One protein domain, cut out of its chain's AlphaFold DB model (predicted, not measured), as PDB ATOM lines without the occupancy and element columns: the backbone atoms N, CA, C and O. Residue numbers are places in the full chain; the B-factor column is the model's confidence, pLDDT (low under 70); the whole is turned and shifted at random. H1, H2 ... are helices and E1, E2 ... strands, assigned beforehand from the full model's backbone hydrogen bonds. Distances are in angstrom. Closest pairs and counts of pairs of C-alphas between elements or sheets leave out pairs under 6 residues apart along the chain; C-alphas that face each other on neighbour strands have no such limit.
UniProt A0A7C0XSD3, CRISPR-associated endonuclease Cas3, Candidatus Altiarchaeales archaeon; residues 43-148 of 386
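What this domain is: This is residues 43 to 148 of the 386 residues of the protein "CRISPR-associated endonuclease Cas3" of Candidatus Altiarchaeales archaeon (UniProt A0A7C0XSD3). A strongly twisted sheet of five strands, with E1 and E6 inside it, has H1 packed on one face and H2 beside the strands at the sheet's level. The hairpin of E4 and E5 ends in a loop whose residues 95 to 100 stick out from the body, while two small two-strand sheets, E2 with E9 and E7 with E8, lie at other places round the large sheet. The printed part has 106 residues, with two named helices and nine named strands in the order E1 H1 E2 E3 H2 E4 E5 E6 E7 E8 E9. The large sheet runs E3 E1 E6 E4 E5 and is mixed; the class is mixed, helices and strands. The whole is compact, with a radius of gyration of the C-alphas of 13.7 A, and spans 43 by 28 by 22 A, only just elongated.

Where its parts are: E1, residues 43 to 49, begins at C-alpha 43 (171.715, 193.189, 195.407) and is 18.9 A long. H1, residues 52 to 61, is 14.2 A long; E2, residues 63 to 65, runs on into E3, residues 68 to 71, at 35 degrees. H2, residues 72 to 81, is 14.1 A long and begins at C-alpha 72 (171.191, 197.491, 193.693). E4, residues 87 to 92, is 16.2 A long, E5, residues 103 to 108, 15.2 A, and E6, residues 118 to 122, 13.7 A. E7 has residues 127 to 129, E8 residues 133 to 135, and E9 residues 145 to 147, ending at C-alpha 147 (154.845, 177.402, 199.595).

How they stand to each other: In the large sheet E1 and E6 are parallel, with N 47 and O 119 2.8 A apart, within hydrogen-bond range. The other pairs are antiparallel: E3 and E1 with N 46 and O 68 at 2.8 A, E6 and E4 with N 88 and O 120 at 2.9 A, and the hairpin E4 and E5 with N 91 and O 104 at 2.8 A. H1 is on one face of this sheet, two layers, one of helix and one of strands; the C-alphas of Glu 56 and Lys 104 are its closest to E5, 5.8 A. E3, H2 and E4 make a split strand-helix-strand unit, two strands of one sheet joined through a helix, with E1 and E6 between them in the sheet, and its crossover is right-handed. H2 is at the sheet's level, its height over the sheet 2.1 A. E2 and E9 are antiparallel, with N 64 and O 146 at 2.8 A; so are the hairpin E7 and E8, with N 129 and O 133 at 2.9 A. H1 and H2 are apart. In both helices every O i to N i+4 pair is within hydrogen-bond range.

The domain as a whole: The C-alphas farthest apart, those of Ser 97 and His 131, are 46.4 A apart. The printed part has no cut and no long link. The mean pLDDT of the printed part is 74.0; 33 residues are under 70, among them residues 91 to 103.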
ATOM      1  N   ASN A  43     172.816 193.660 196.232       65.62
ATOM      2  CA  ASN A  43     171.715 193.189 195.407       65.62
ATOM      3  C   ASN A  43     170.390 193.518 196.074       65.62
ATOM      4  O   ASN A  43     170.288 193.513 197.294       65.62
ATOM      5  N   VAL A  44     169.362 193.763 195.282       67.12
ATOM      6  CA  VAL A  44     167.974 193.651 195.722       67.12
ATOM      7  C   VAL A  44     167.415 192.320 195.241       67.12
ATOM      8  O   VAL A  44     167.900 191.738 194.266       67.12
ATOM      9  N   GLN A  45     166.399 191.830 195.930       77.62
ATOM     10  CA  GLN A  45     165.580 190.727 195.462       77.62
ATOM     11  C   GLN A  45     164.358 191.307 194.761       77.62
ATOM     12  O   GLN A  45     163.697 192.190 195.298       77.62
ATOM     13  N   VAL A  46     164.064 190.834 193.555       82.81
ATOM     14  CA  VAL A  46     162.939 191.336 192.764       82.81
ATOM     15  C   VAL A  46     162.015 190.185 192.408       82.81
ATOM     16  O   VAL A  46     162.449 189.206 191.800       82.81
ATOM     17  N   ALA A  47     160.753 190.306 192.797       87.00
ATOM     18  CA  ALA A  47     159.671 189.430 192.384       87.00
ATOM     19  C   ALA A  47     158.883 190.097 191.255       87.00
ATOM     20  O   ALA A  47     158.466 191.251 191.382       87.00
ATOM     21  N   VAL A  48     158.655 189.362 190.170       89.38
ATOM     22  CA  VAL A  48     157.749 189.799 189.105       89.38
ATOM     23  C   VAL A  48     156.392 189.171 189.369       89.38
ATOM     24  O   VAL A  48     156.288 187.946 189.458       89.38
ATOM     25  N   ILE A  49     155.365 190.005 189.484       90.44
ATOM     26  CA  ILE A  49     154.007 189.588 189.836       90.44
ATOM     27  C   ILE A  49     153.006 189.967 188.744       90.44
ATOM     28  O   ILE A  49     153.186 190.949 188.031       90.44
ATOM     29  N   ASP A  50     151.933 189.181 188.618       88.81
ATOM     30  CA  ASP A  50     150.851 189.465 187.667       88.81
ATOM     31  C   ASP A  50     150.075 190.719 188.066       88.81
ATOM     32  O   ASP A  50     149.770 191.571 187.241       88.81
ATOM     33  N   SER A  51     149.727 190.803 189.347       90.94
ATOM     34  CA  SER A  51     149.017 191.928 189.927       90.94
ATOM     35  C   SER A  51     149.315 192.010 191.419       90.94
ATOM     36  O   SER A  51     149.633 191.004 192.067       90.94
ATOM     37  N   LYS A  52     149.158 193.215 191.970       91.19
ATOM     38  CA  LYS A  52     149.229 193.466 193.411       91.19
ATOM     39  C   LYS A  52     148.292 192.539 194.192       91.19
ATOM     40  O   LYS A  52     148.732 191.870 195.118       91.19
ATOM     41  N   GLU A  53     147.031 192.452 193.777       90.12
ATOM     42  CA  GLU A  53     146.001 191.683 194.480       90.12
ATOM     43  C   GLU A  53     146.320 190.182 194.515       90.12
ATOM     44  O   GLU A  53     146.233 189.540 195.562       90.12
ATOM     45  N   THR A  54     146.756 189.607 193.390       88.12
ATOM     46  CA  THR A  54     147.120 188.184 193.326       88.12
ATOM     47  C   THR A  54     148.316 187.870 194.222       88.12
ATOM     48  O   THR A  54     148.316 186.850 194.915       88.12
ATOM     49  N   ALA A  55     149.327 188.742 194.230       85.00
ATOM     50  CA  ALA A  55     150.500 188.580 195.077       85.00
ATOM     51  C   ALA A  55     150.145 188.685 196.564       85.00
ATOM     52  O   ALA A  55     150.541 187.826 197.348       85.00
ATOM     53  N   GLU A  56     149.343 189.681 196.945       85.38
ATOM     54  CA  GLU A  56     148.842 189.833 198.310       85.38
ATOM     55  C   GLU A  56     148.050 188.603 198.755       85.38
ATOM     56  O   GLU A  56     148.307 188.076 199.835       85.38
ATOM     57  N   ASN A  57     147.129 188.097 197.930       84.75
ATOM     58  CA  ASN A  57     146.345 186.907 198.262       84.75
ATOM     59  C   ASN A  57     147.248 185.690 198.500       84.75
ATOM     60  O   ASN A  57     147.154 185.063 199.555       84.75
ATOM     61  N   ARG A  58     148.206 185.422 197.602       80.19
ATOM     62  CA  ARG A  58     149.157 184.311 197.769       80.19
ATOM     63  C   ARG A  58     150.038 184.458 199.008       80.19
ATOM     64  O   ARG A  58     150.241 183.485 199.733       80.19
ATOM     65  N   ILE A  59     150.528 185.663 199.293       75.62
ATOM     66  CA  ILE A  59     151.326 185.933 200.498       75.62
ATOM     67  C   ILE A  59     150.496 185.687 201.758       75.62
ATOM     68  O   ILE A  59     150.950 185.022 202.688       75.62
ATOM     69  N   ASN A  60     149.249 186.153 201.771       73.56
ATOM     70  CA  ASN A  60     148.335 185.940 202.888       73.56
ATOM     71  C   ASN A  60     147.910 184.466 203.045       73.56
ATOM     72  O   ASN A  60     147.637 184.021 204.160       73.56
ATOM     73  N   GLU A  61     147.934 183.679 201.967       74.56
ATOM     74  CA  GLU A  61     147.768 182.220 201.993       74.56
ATOM     75  C   GLU A  61     149.026 181.477 202.500       74.56
ATOM     76  O   GLU A  61     148.956 180.301 202.873       74.56
ATOM     77  N   GLY A  62     150.164 182.167 202.632       60.22
ATOM     78  CA  GLY A  62     151.427 181.622 203.142       60.22
ATOM     79  C   GLY A  62     152.397 181.155 202.059       60.22
ATOM     80  O   GLY A  62     153.210 180.267 202.309       60.22
ATOM     81  N   TYR A  63     152.302 181.722 200.862       69.56
ATOM     82  CA  TYR A  63     153.291 181.537 199.810       69.56
ATOM     83  C   TYR A  63     154.298 182.691 199.807       69.56
ATOM     84  O   TYR A  63     153.935 183.844 200.025       69.56
ATOM     85  N   TYR A  64     155.561 182.396 199.517       70.19
ATOM     86  CA  TYR A  64     156.604 183.400 199.337       70.19
ATOM     87  C   TYR A  64     156.901 183.586 197.849       70.19
ATOM     88  O   TYR A  64     156.917 182.600 197.110       70.19
ATOM     89  N   PRO A  65     157.114 184.819 197.368       74.81
ATOM     90  CA  PRO A  65     157.508 185.033 195.985       74.81
ATOM     91  C   PRO A  65     158.898 184.448 195.722       74.81
ATOM     92  O   PRO A  65     159.834 184.658 196.493       74.81
ATOM     93  N   LEU A  66     159.059 183.782 194.584       75.31
ATOM     94  CA  LEU A  66     160.385 183.508 194.045       75.31
ATOM     95  C   LEU A  66     160.988 184.832 193.572       75.31
ATOM     96  O   LEU A  66     160.298 185.658 192.968       75.31
ATOM     97  N   THR A  67     162.269 185.056 193.853       74.44
ATOM     98  CA  THR A  67     162.930 186.331 193.566       74.44
ATOM     99  C   THR A  67     164.167 186.157 192.698       74.44
ATOM    100  O   THR A  67     164.862 185.140 192.730       74.44
ATOM    101  N   VAL A  68     164.465 187.196 191.926       75.31
ATOM    102  CA  VAL A  68     165.692 187.323 191.143       75.31
ATOM    103  C   VAL A  68     166.587 188.337 191.832       75.31
ATOM    104  O   VAL A  68     166.136 189.417 192.216       75.31
ATOM    105  N   ARG A  69     167.870 188.009 191.987       73.44
ATOM    106  CA  ARG A  69     168.852 188.965 192.504       73.44
ATOM    107  C   ARG A  69     169.259 189.933 191.404       73.44
ATOM    108  O   ARG A  69     169.688 189.509 190.333       73.44
ATOM    109  N   VAL A  70     169.147 191.221 191.694       75.69
ATOM    110  CA  VAL A  70     169.510 192.304 190.778       75.69
ATOM    111  C   VAL A  70     170.477 193.237 191.494       75.69
ATOM    112  O   VAL A  70     170.172 193.636 192.619       75.69
ATOM    113  N   PRO A  71     171.596 193.648 190.873       75.38
ATOM    114  CA  PRO A  71     172.484 194.631 191.476       75.38
ATOM    115  C   PRO A  71     171.726 195.911 191.844       75.38
ATOM    116  O   PRO A  71     170.994 196.474 191.027       75.38
ATOM    117  N   TYR A  72     171.914 196.381 193.074       68.12
ATOM    118  CA  TYR A  72     171.191 197.491 193.693       68.12
ATOM    119  C   TYR A  72     171.199 198.739 192.807       68.12
ATOM    120  O   TYR A  72     170.146 199.281 192.482       68.12
ATOM    121  N   TRP A  73     172.378 199.146 192.329       69.12
ATOM    122  CA  TRP A  73     172.518 200.328 191.477       69.12
ATOM    123  C   TRP A  73     171.868 200.160 190.106       69.12
ATOM    124  O   TRP A  73     171.349 201.131 189.559       69.12
ATOM    125  N   VAL A  74     171.854 198.939 189.563       81.38
ATOM    126  CA  VAL A  74     171.150 198.642 188.309       81.38
ATOM    127  C   VAL A  74     169.651 198.791 188.530       81.38
ATOM    128  O   VAL A  74     168.999 199.492 187.762       81.38
ATOM    129  N   PHE A  75     169.115 198.206 189.603       83.94
ATOM    130  CA  PHE A  75     167.697 198.310 189.929       83.94
ATOM    131  C   PHE A  75     167.278 199.764 190.184       83.94
ATOM    132  O   PHE A  75     166.415 200.278 189.477       83.94
ATOM    133  N   VAL A  76     167.955 200.476 191.093       82.25
ATOM    134  CA  VAL A  76     167.676 201.893 191.397       82.25
ATOM    135  C   VAL A  76     167.793 202.762 190.148       82.25
ATOM    136  O   VAL A  76     166.928 203.601 189.903       82.25
ATOM    137  N   SER A  77     168.823 202.560 189.319       81.56
ATOM    138  CA  SER A  77     168.977 203.316 188.074       81.56
ATOM    139  C   SER A  77     167.825 203.061 187.105       81.56
ATOM    140  O   SER A  77     167.391 203.999 186.437       81.56
ATOM    141  N   LYS A  78     167.336 201.822 186.997       85.88
ATOM    142  CA  LYS A  78     166.220 201.485 186.105       85.88
ATOM    143  C   LYS A  78     164.907 202.069 186.608       85.88
ATOM    144  O   LYS A  78     164.211 202.694 185.815       85.88
ATOM    145  N   VAL A  79     164.636 201.980 187.910       85.19
ATOM    146  CA  VAL A  79     163.461 202.601 188.547       85.19
ATOM    147  C   VAL A  79     163.501 204.125 188.414       85.19
ATOM    148  O   VAL A  79     162.502 204.750 188.080       85.19
ATOM    149  N   LYS A  80     164.670 204.749 188.599       82.38
ATOM    150  CA  LYS A  80     164.828 206.206 188.474       82.38
ATOM    151  C   LYS A  80     164.593 206.712 187.045       82.38
ATOM    152  O   LYS A  80     164.072 207.810 186.865       82.38
ATOM    153  N   VAL A  81     165.012 205.943 186.036       79.75
ATOM    154  CA  VAL A  81     164.881 206.318 184.615       79.75
ATOM    155  C   VAL A  81     163.475 206.026 184.087       79.75
ATOM    156  O   VAL A  81     162.904 206.861 183.386       79.75
ATOM    157  N   LYS A  82     162.886 204.878 184.443       74.06
ATOM    158  CA  LYS A  82     161.508 204.530 184.086       74.06
ATOM    159  C   LYS A  82     160.531 205.085 185.120       74.06
ATOM    160  O   LYS A  82     160.145 204.392 186.051       74.06
ATOM    161  N   ARG A  83     160.084 206.326 184.910       62.09
ATOM    162  CA  ARG A  83     159.101 207.008 185.779       62.09
ATOM    163  C   ARG A  83     157.768 206.263 185.946       62.09
ATOM    164  O   ARG A  83     157.047 206.548 186.895       62.09
ATOM    165  N   GLU A  84     157.456 205.338 185.043       69.06
ATOM    166  CA  GLU A  84     156.229 204.534 185.055       69.06
ATOM    167  C   GLU A  84     156.385 203.185 185.771       69.06
ATOM    168  O   GLU A  84     155.384 202.525 186.003       69.06
ATOM    169  N   LEU A  85     157.601 202.778 186.161       82.06
ATOM    170  CA  LEU A  85     157.810 201.505 186.850       82.06
ATOM    171  C   LEU A  85     157.283 201.588 188.289       82.06
ATOM    172  O   LEU A  85     157.827 202.306 189.134       82.06
ATOM    173  N   SER A  86     156.231 200.832 188.572       88.69
ATOM    174  CA  SER A  86     155.634 200.695 189.889       88.69
ATOM    175  C   SER A  86     156.411 199.664 190.696       88.69
ATOM    176  O   SER A  86     156.343 198.459 190.460       88.69
ATOM    177  N   VAL A  87     157.155 200.151 191.685       90.19
ATOM    178  CA  VAL A  87     157.857 199.301 192.647       90.19
ATOM    179  C   VAL A  87     157.050 199.246 193.927       90.19
ATOM    180  O   VAL A  87     156.626 200.286 194.435       90.19
ATOM    181  N   TYR A  88     156.868 198.044 194.458       90.75
ATOM    182  CA  TYR A  88     156.172 197.836 195.715       90.75
ATOM    183  C   TYR A  88     157.075 197.184 196.761       90.75
ATOM    184  O   TYR A  88     157.880 196.306 196.435       90.75
ATOM    185  N   SER A  89     156.918 197.592 198.017       83.56
ATOM    186  CA  SER A  89     157.415 196.878 199.194       83.56
ATOM    187  C   SER A  89     156.264 196.163 199.891       83.56
ATOM    188  O   SER A  89     155.102 196.555 199.781       83.56
ATOM    189  N   LEU A  90     156.581 195.083 200.599       75.12
ATOM    190  CA  LEU A  90     155.605 194.397 201.431       75.12
ATOM    191  C   LEU A  90     155.499 195.115 202.776       75.12
ATOM    192  O   LEU A  90     156.431 195.069 203.573       75.12
ATOM    193  N   GLU A  91     154.350 195.727 203.022       66.50
ATOM    194  CA  GLU A  91     154.009 196.390 204.273       66.50
ATOM    195  C   GLU A  91     152.829 195.677 204.939       66.50
ATOM    196  O   GLU A  91     152.051 194.933 204.326       66.50
ATOM    197  N   ARG A  92     152.692 195.879 206.244       51.69
ATOM    198  CA  ARG A  92     151.564 195.343 207.005       51.69
ATOM    199  C   ARG A  92     150.534 196.446 207.191       51.69
ATOM    200  O   ARG A  92     150.866 197.485 207.753       51.69
ATOM    201  N   GLU A  93     149.283 196.210 206.790       47.38
ATOM    202  CA  GLU A  93     148.238 197.221 206.974       47.38
ATOM    203  C   GLU A  93     148.074 197.632 208.441       47.38
ATOM    204  O   GLU A  93     147.877 196.800 209.335       47.38
ATOM    205  N   ASN A  94     148.085 198.945 208.669       42.50
ATOM    206  CA  ASN A  94     147.661 199.559 209.919       42.50
ATOM    207  C   ASN A  94     146.159 199.863 209.840       42.50
ATOM    208  O   ASN A  94     145.784 200.939 209.387       42.50
ATOM    209  N   ILE A  95     145.292 198.946 210.290       39.06
ATOM    210  CA  ILE A  95     143.863 199.249 210.485       39.06
ATOM    211  C   ILE A  95     143.375 198.760 211.858       39.06
ATOM    212  O   ILE A  95     143.760 197.703 212.364       39.06
ATOM    213  N   THR A  96     142.556 199.622 212.455       38.62
ATOM    214  CA  THR A  96     141.983 199.692 213.806       38.62
ATOM    215  C   THR A  96     140.838 198.710 214.105       38.62
ATOM    216  O   THR A  96     140.182 198.866 215.129       38.62
ATOM    217  N   SER A  97     140.594 197.684 213.283       35.12
ATOM    218  CA  SER A  97     139.586 196.647 213.568       35.12
ATOM    219  C   SER A  97     140.076 195.235 213.219       35.12
ATOM    220  O   SER A  97     140.917 195.033 212.343       35.12
ATOM    221  N   GLU A  98     139.607 194.256 213.996       43.03
ATOM    222  CA  GLU A  98     140.276 192.973 214.252       43.03
ATOM    223  C   GLU A  98     140.074 191.867 213.198       43.03
ATOM    224  O   GLU A  98     140.710 190.822 213.308       43.03
ATOM    225  N   GLU A  99     139.287 192.066 212.136       39.25
ATOM    226  CA  GLU A  99     138.841 190.933 211.299       39.25
ATOM    227  C   GLU A  99     139.644 190.619 210.023       39.25
ATOM    228  O   GLU A  99     139.391 189.590 209.406       39.25
ATOM    229  N   SER A 100     140.664 191.383 209.615       45.50
ATOM    230  CA  SER A 100     141.611 190.889 208.584       45.50
ATOM    231  C   SER A 100     142.859 191.762 208.419       45.50
ATOM    232  O   SER A 100     142.965 192.570 207.504       45.50
ATOM    233  N   LYS A 101     143.878 191.560 209.264       54.84
ATOM    234  CA  LYS A 101     145.208 192.149 209.017       54.84
ATOM    235  C   LYS A 101     145.927 191.359 207.923       54.84
ATOM    236  O   LYS A 101     146.566 190.348 208.222       54.84
ATOM    237  N   LYS A 102     145.782 191.814 206.679       64.38
ATOM    238  CA  LYS A 102     146.431 191.258 205.486       64.38
ATOM    239  C   LYS A 102     147.744 191.994 205.196       64.38
ATOM    240  O   LYS A 102     147.868 193.193 205.443       64.38
ATOM    241  N   TRP A 103     148.730 191.267 204.686       68.81
ATOM    242  CA  TRP A 103     149.897 191.858 204.042       68.81
ATOM    243  C   TRP A 103     149.460 192.592 202.788       68.81
ATOM    244  O   TRP A 103     148.661 192.045 202.017       68.81
ATOM    245  N   LYS A 104     149.997 193.797 202.599       81.38
ATOM    246  CA  LYS A 104     149.756 194.598 201.410       81.38
ATOM    247  C   LYS A 104     151.047 195.078 200.783       81.38
ATOM    248  O   LYS A 104     152.050 195.309 201.444       81.38
ATOM    249  N   LEU A 105     151.005 195.210 199.472       84.44
ATOM    250  CA  LEU A 105     152.084 195.770 198.688       84.44
ATOM    251  C   LEU A 105     151.882 197.279 198.589       84.44
ATOM    252  O   LEU A 105     150.967 197.761 197.917       84.44
ATOM    253  N   GLU A 106     152.723 198.045 199.264       85.38
ATOM    254  CA  GLU A 106     152.700 199.501 199.182       85.38
ATOM    255  C   GLU A 106     153.633 199.976 198.083       85.38
ATOM    256  O   GLU A 106     154.747 199.482 197.933       85.38
ATOM    257  N   LYS A 107     153.145 200.910 197.264       90.44
ATOM    258  CA  LYS A 107     153.945 201.489 196.189       90.44
ATOM    259  C   LYS A 107     154.951 202.449 196.811       90.44
ATOM    260  O   LYS A 107     154.550 203.349 197.542       90.44
ATOM    261  N   ILE A 108     156.219 202.282 196.470       84.00
ATOM    262  CA  ILE A 108     157.328 203.063 197.016       84.00
ATOM    263  C   ILE A 108     158.044 203.853 195.923       84.00
ATOM    264  O   ILE A 108     157.979 203.531 194.733       84.00
ATOM    265  N   SER A 109     158.758 204.896 196.331       80.56
ATOM    266  CA  SER A 109     159.634 205.666 195.454       80.56
ATOM    267  C   SER A 109     161.042 205.066 195.379       80.56
ATOM    268  O   SER A 109     161.466 204.283 196.227       80.56
ATOM    269  N   TYR A 110     161.828 205.483 194.379       79.56
ATOM    270  CA  TYR A 110     163.208 205.007 194.227       79.56
ATOM    271  C   TYR A 110     164.126 205.380 195.407       79.56
ATOM    272  O   TYR A 110     165.136 204.714 195.618       79.56
ATOM    273  N   ASN A 111     163.788 206.429 196.167       72.62
ATOM    274  CA  ASN A 111     164.535 206.851 197.357       72.62
ATOM    275  C   ASN A 111     164.319 205.913 198.554       72.62
ATOM    276  O   ASN A 111     165.085 205.956 199.510       72.62
ATOM    277  N   GLU A 112     163.289 205.071 198.496       71.38
ATOM    278  CA  GLU A 112     162.929 204.096 199.530       71.38
ATOM    279  C   GLU A 112     163.439 202.685 199.178       71.38
ATOM    280  O   GLU A 112     163.152 201.700 199.863       71.38
ATOM    281  N   ILE A 113     164.224 202.578 198.098       71.12
ATOM    282  CA  ILE A 113     164.895 201.346 197.697       71.12
ATOM    283  C   ILE A 113     166.233 201.242 198.435       71.12
ATOM    284  O   ILE A 113     167.152 202.042 198.239       71.12
ATOM    285  N   PHE A 114     166.366 200.180 199.222       60.97
ATOM    286  CA  PHE A 114     167.539 199.828 200.007       60.97
ATOM    287  C   PHE A 114     168.095 198.471 199.547       60.97
ATOM    288  O   PHE A 114     167.341 197.617 199.067       60.97
ATOM    289  N   PRO A 115     169.415 198.251 199.650       56.72
ATOM    290  CA  PRO A 115     170.015 196.970 199.299       56.72
ATOM    291  C   PRO A 115     169.493 195.839 200.200       56.72
ATOM    292  O   PRO A 115     169.104 196.062 201.341       56.72
ATOM    293  N   ASN A 116     169.532 194.612 199.683       54.03
ATOM    294  CA  ASN A 116     169.152 193.353 200.335       54.03
ATOM    295  C   ASN A 116     167.671 193.205 200.724       54.03
ATOM    296  O   ASN A 116     167.324 192.273 201.447       54.03
ATOM    297  N   ARG A 117     166.793 194.057 200.181       62.34
ATOM    298  CA  ARG A 117     165.335 193.959 200.337       62.34
ATOM    299  C   ARG A 117     164.652 193.286 199.162       62.34
ATOM    300  O   ARG A 117     165.205 193.230 198.062       62.34
ATOM    301  N   THR A 118     163.439 192.801 199.415       75.19
ATOM    302  CA  THR A 118     162.550 192.249 198.394       75.19
ATOM    303  C   THR A 118     161.589 193.316 197.897       75.19
ATOM    304  O   THR A 118     160.870 193.926 198.687       75.19
ATOM    305  N   TYR A 119     161.561 193.500 196.584       85.94
ATOM    306  CA  TYR A 119     160.675 194.417 195.886       85.94
ATOM    307  C   TYR A 119     159.839 193.677 194.858       85.94
ATOM    308  O   TYR A 119     160.271 192.675 194.287       85.94
ATOM    309  N   PHE A 120     158.647 194.196 194.611       91.00
ATOM    310  CA  PHE A 120     157.697 193.628 193.671       91.00
ATOM    311  C   PHE A 120     157.489 194.607 192.528       91.00
ATOM    312  O   PHE A 120     157.379 195.811 192.753       91.00
ATOM    313  N   ILE A 121     157.442 194.081 191.315       91.56
ATOM    314  CA  ILE A 121     157.172 194.833 190.089       91.56
ATOM    315  C   ILE A 121     156.132 194.079 189.272       91.56
ATOM    316  O   ILE A 121     156.058 192.848 189.332       91.56
ATOM    317  N   LEU A 122     155.315 194.817 188.532       90.25
ATOM    318  CA  LEU A 122     154.278 194.218 187.706       90.25
ATOM    319  C   LEU A 122     154.876 193.718 186.386       90.25
ATOM    320  O   LEU A 122     155.746 194.369 185.801       90.25
ATOM    321  N   LYS A 123     154.423 192.549 185.923       87.19
ATOM    322  CA  LYS A 123     154.969 191.879 184.729       87.19
ATOM    323  C   LYS A 123     154.847 192.692 183.435       87.19
ATOM    324  O   LYS A 123     155.668 192.537 182.534       87.19
ATOM    325  N   ASP A 124     153.817 193.529 183.350       84.56
ATOM    326  CA  ASP A 124     153.523 194.431 182.235       84.56
ATOM    327  C   ASP A 124     154.504 195.609 182.182       84.56
ATOM    328  O   ASP A 124     154.772 196.148 181.113       84.56
ATOM    329  N   GLU A 125     155.123 195.959 183.310       83.81
ATOM    330  CA  GLU A 125     156.125 197.022 183.393       83.81
ATOM    331  C   GLU A 125     157.565 196.474 183.307       83.81
ATOM    332  O   GLU A 125     158.472 197.115 182.751       83.81
ATOM    333  N   ALA A 126     157.789 195.283 183.870       79.19
ATOM    334  CA  ALA A 126     159.070 194.593 183.901       79.19
ATOM    335  C   ALA A 126     158.862 193.095 184.158       79.19
ATOM    336  O   ALA A 126     158.222 192.707 185.129       79.19
ATOM    337  N   GLY A 127     159.437 192.242 183.312       73.31
ATOM    338  CA  GLY A 127     159.165 190.813 183.351       73.31
ATOM    339  C   GLY A 127     160.405 189.932 183.285       73.31
ATOM    340  O   GLY A 127     161.470 190.344 182.812       73.31
ATOM    341  N   TYR A 128     160.285 188.708 183.793       70.69
ATOM    342  CA  TYR A 128     161.368 187.733 183.778       70.69
ATOM    343  C   TYR A 128     161.373 186.964 182.458       70.69
ATOM    344  O   TYR A 128     160.345 186.470 182.012       70.69
ATOM    345  N   HIS A 129     162.533 186.838 181.821       73.75
ATOM    346  CA  HIS A 129     162.684 186.045 180.607       73.75
ATOM    347  C   HIS A 129     163.700 184.917 180.848       73.75
ATOM    348  O   HIS A 129     164.844 185.217 181.212       73.75
ATOM    349  N   PRO A 130     163.375 183.637 180.566       63.28
ATOM    350  CA  PRO A 130     164.234 182.479 180.874       63.28
ATOM    351  C   PRO A 130     165.664 182.561 180.323       63.28
ATOM    352  O   PRO A 130     166.584 181.898 180.797       63.28
ATOM    353  N   HIS A 131     165.861 183.371 179.284       62.47
ATOM    354  CA  HIS A 131     167.131 183.523 178.588       62.47
ATOM    355  C   HIS A 131     167.835 184.868 178.790       62.47
ATOM    356  O   HIS A 131     168.991 185.000 178.382       62.47
ATOM    357  N   LEU A 132     167.134 185.869 179.330       67.31
ATOM    358  CA  LEU A 132     167.644 187.239 179.478       67.31
ATOM    359  C   LEU A 132     167.639 187.711 180.941       67.31
ATOM    360  O   LEU A 132     168.279 188.712 181.248       67.31
ATOM    361  N   GLY A 133     166.995 186.968 181.844       70.31
ATOM    362  CA  GLY A 133     166.828 187.348 183.242       70.31
ATOM    363  C   GLY A 133     165.721 188.384 183.410       70.31
ATOM    364  O   GLY A 133     164.784 188.434 182.612       70.31
ATOM    365  N   LEU A 134     165.815 189.204 184.458       78.00
ATOM    366  CA  LEU A 134     164.868 190.293 184.664       78.00
ATOM    367  C   LEU A 134     165.054 191.365 183.586       78.00
ATOM    368  O   LEU A 134     166.131 191.949 183.452       78.00
ATOM    369  N   THR A 135     163.983 191.652 182.859       80.81
ATOM    370  CA  THR A 135     163.928 192.702 181.848       80.81
ATOM    371  C   THR A 135     163.032 193.831 182.337       80.81
ATOM    372  O   THR A 135     162.039 193.606 183.020       80.81
ATOM    373  N   PHE A 136     163.384 195.064 181.988       79.56
ATOM    374  CA  PHE A 136     162.590 196.246 182.322       79.56
ATOM    375  C   PHE A 136     161.909 196.785 181.071       79.56
ATOM    376  O   PHE A 136     161.875 197.994 180.898       79.56
ATOM    377  N   GLU A 137     161.468 195.933 180.149       74.38
ATOM    378  CA  GLU A 137     160.875 196.343 178.865       74.38
ATOM    379  C   GLU A 137     159.380 195.994 178.758       74.38
ATOM    380  O   GLU A 137     158.764 196.361 177.766       74.38
ATOM    381  N   GLY A 138     158.790 195.420 179.815       66.12
ATOM    382  CA  GLY A 138     157.423 194.883 179.818       66.12
ATOM    383  C   GLY A 138     157.336 193.482 179.198       66.12
ATOM    384  O   GLY A 138     158.324 192.976 178.669       66.12
ATOM    385  N   ASP A 139     156.168 192.841 179.307       68.38
ATOM    386  CA  ASP A 139     155.795 191.571 178.647       68.38
ATOM    387  C   ASP A 139     156.604 190.302 179.007       68.38
ATOM    388  O   ASP A 139     156.653 189.346 178.230       68.38
ATOM    389  N   GLY A 140     157.227 190.238 180.187       69.12
ATOM    390  CA  GLY A 140     157.898 189.006 180.641       69.12
ATOM    391  C   GLY A 140     157.048 188.132 181.571       69.12
ATOM    392  O   GLY A 140     155.921 188.459 181.938       69.12
ATOM    393  N   GLU A 141     157.604 186.991 181.971       79.19
ATOM    394  CA  GLU A 141     156.957 186.025 182.859       79.19
ATOM    395  C   GLU A 141     157.060 186.452 184.331       79.19
ATOM    396  O   GLU A 141     157.986 187.162 184.740       79.19
ATOM    397  N   VAL A 142     156.107 185.998 185.146       84.62
ATOM    398  CA  VAL A 142     156.177 186.132 186.606       84.62
ATOM    399  C   VAL A 142     157.245 185.212 187.182       84.62
ATOM    400  O   VAL A 142     157.496 184.127 186.662       84.62
ATOM    401  N   THR A 143     157.854 185.610 188.298       80.88
ATOM    402  CA  THR A 143     158.869 184.775 188.959       80.88
ATOM    403  C   THR A 143     158.256 183.566 189.665       80.88
ATOM    404  O   THR A 143     158.927 182.553 189.835       80.88
ATOM    405  N   GLY A 144     156.974 183.644 190.032       81.81
ATOM    406  CA  GLY A 144     156.244 182.574 190.704       81.81
ATOM    407  C   GLY A 144     156.317 182.660 192.228       81.81
ATOM    408  O   GLY A 144     156.820 183.626 192.799       81.81
ATOM    409  N   PHE A 145     155.762 181.648 192.890       77.94
ATOM    410  CA  PHE A 145     155.674 181.569 194.344       77.94
ATOM    411  C   PHE A 145     155.985 180.151 194.815       77.94
ATOM    412  O   PHE A 145     155.552 179.185 194.185       77.94
ATOM    413  N   GLU A 146     156.660 180.034 195.951       72.06
ATOM    414  CA  GLU A 146     156.872 178.777 196.659       72.06
ATOM    415  C   GLU A 146     156.073 178.747 197.963       72.06
ATOM    416  O   GLU A 146     155.832 179.775 198.596       72.06
ATOM    417  N   LYS A 147     155.594 177.563 198.348       61.19
ATOM    418  CA  LYS A 147     154.845 177.402 199.595       61.19
ATOM    419  C   LYS A 147     155.836 177.417 200.754       61.19
ATOM    420  O   LYS A 147     156.751 176.597 200.782       61.19
ATOM    421  N   ILE A 148     155.638 178.327 201.701       58.78
ATOM    422  CA  ILE A 148     156.461 178.387 202.909       58.78
ATOM    423  C   ILE A 148     156.147 177.152 203.759       58.78
ATOM    424  O   ILE A 148     154.978 176.776 203.897       58.78
TER     425      ILE A 148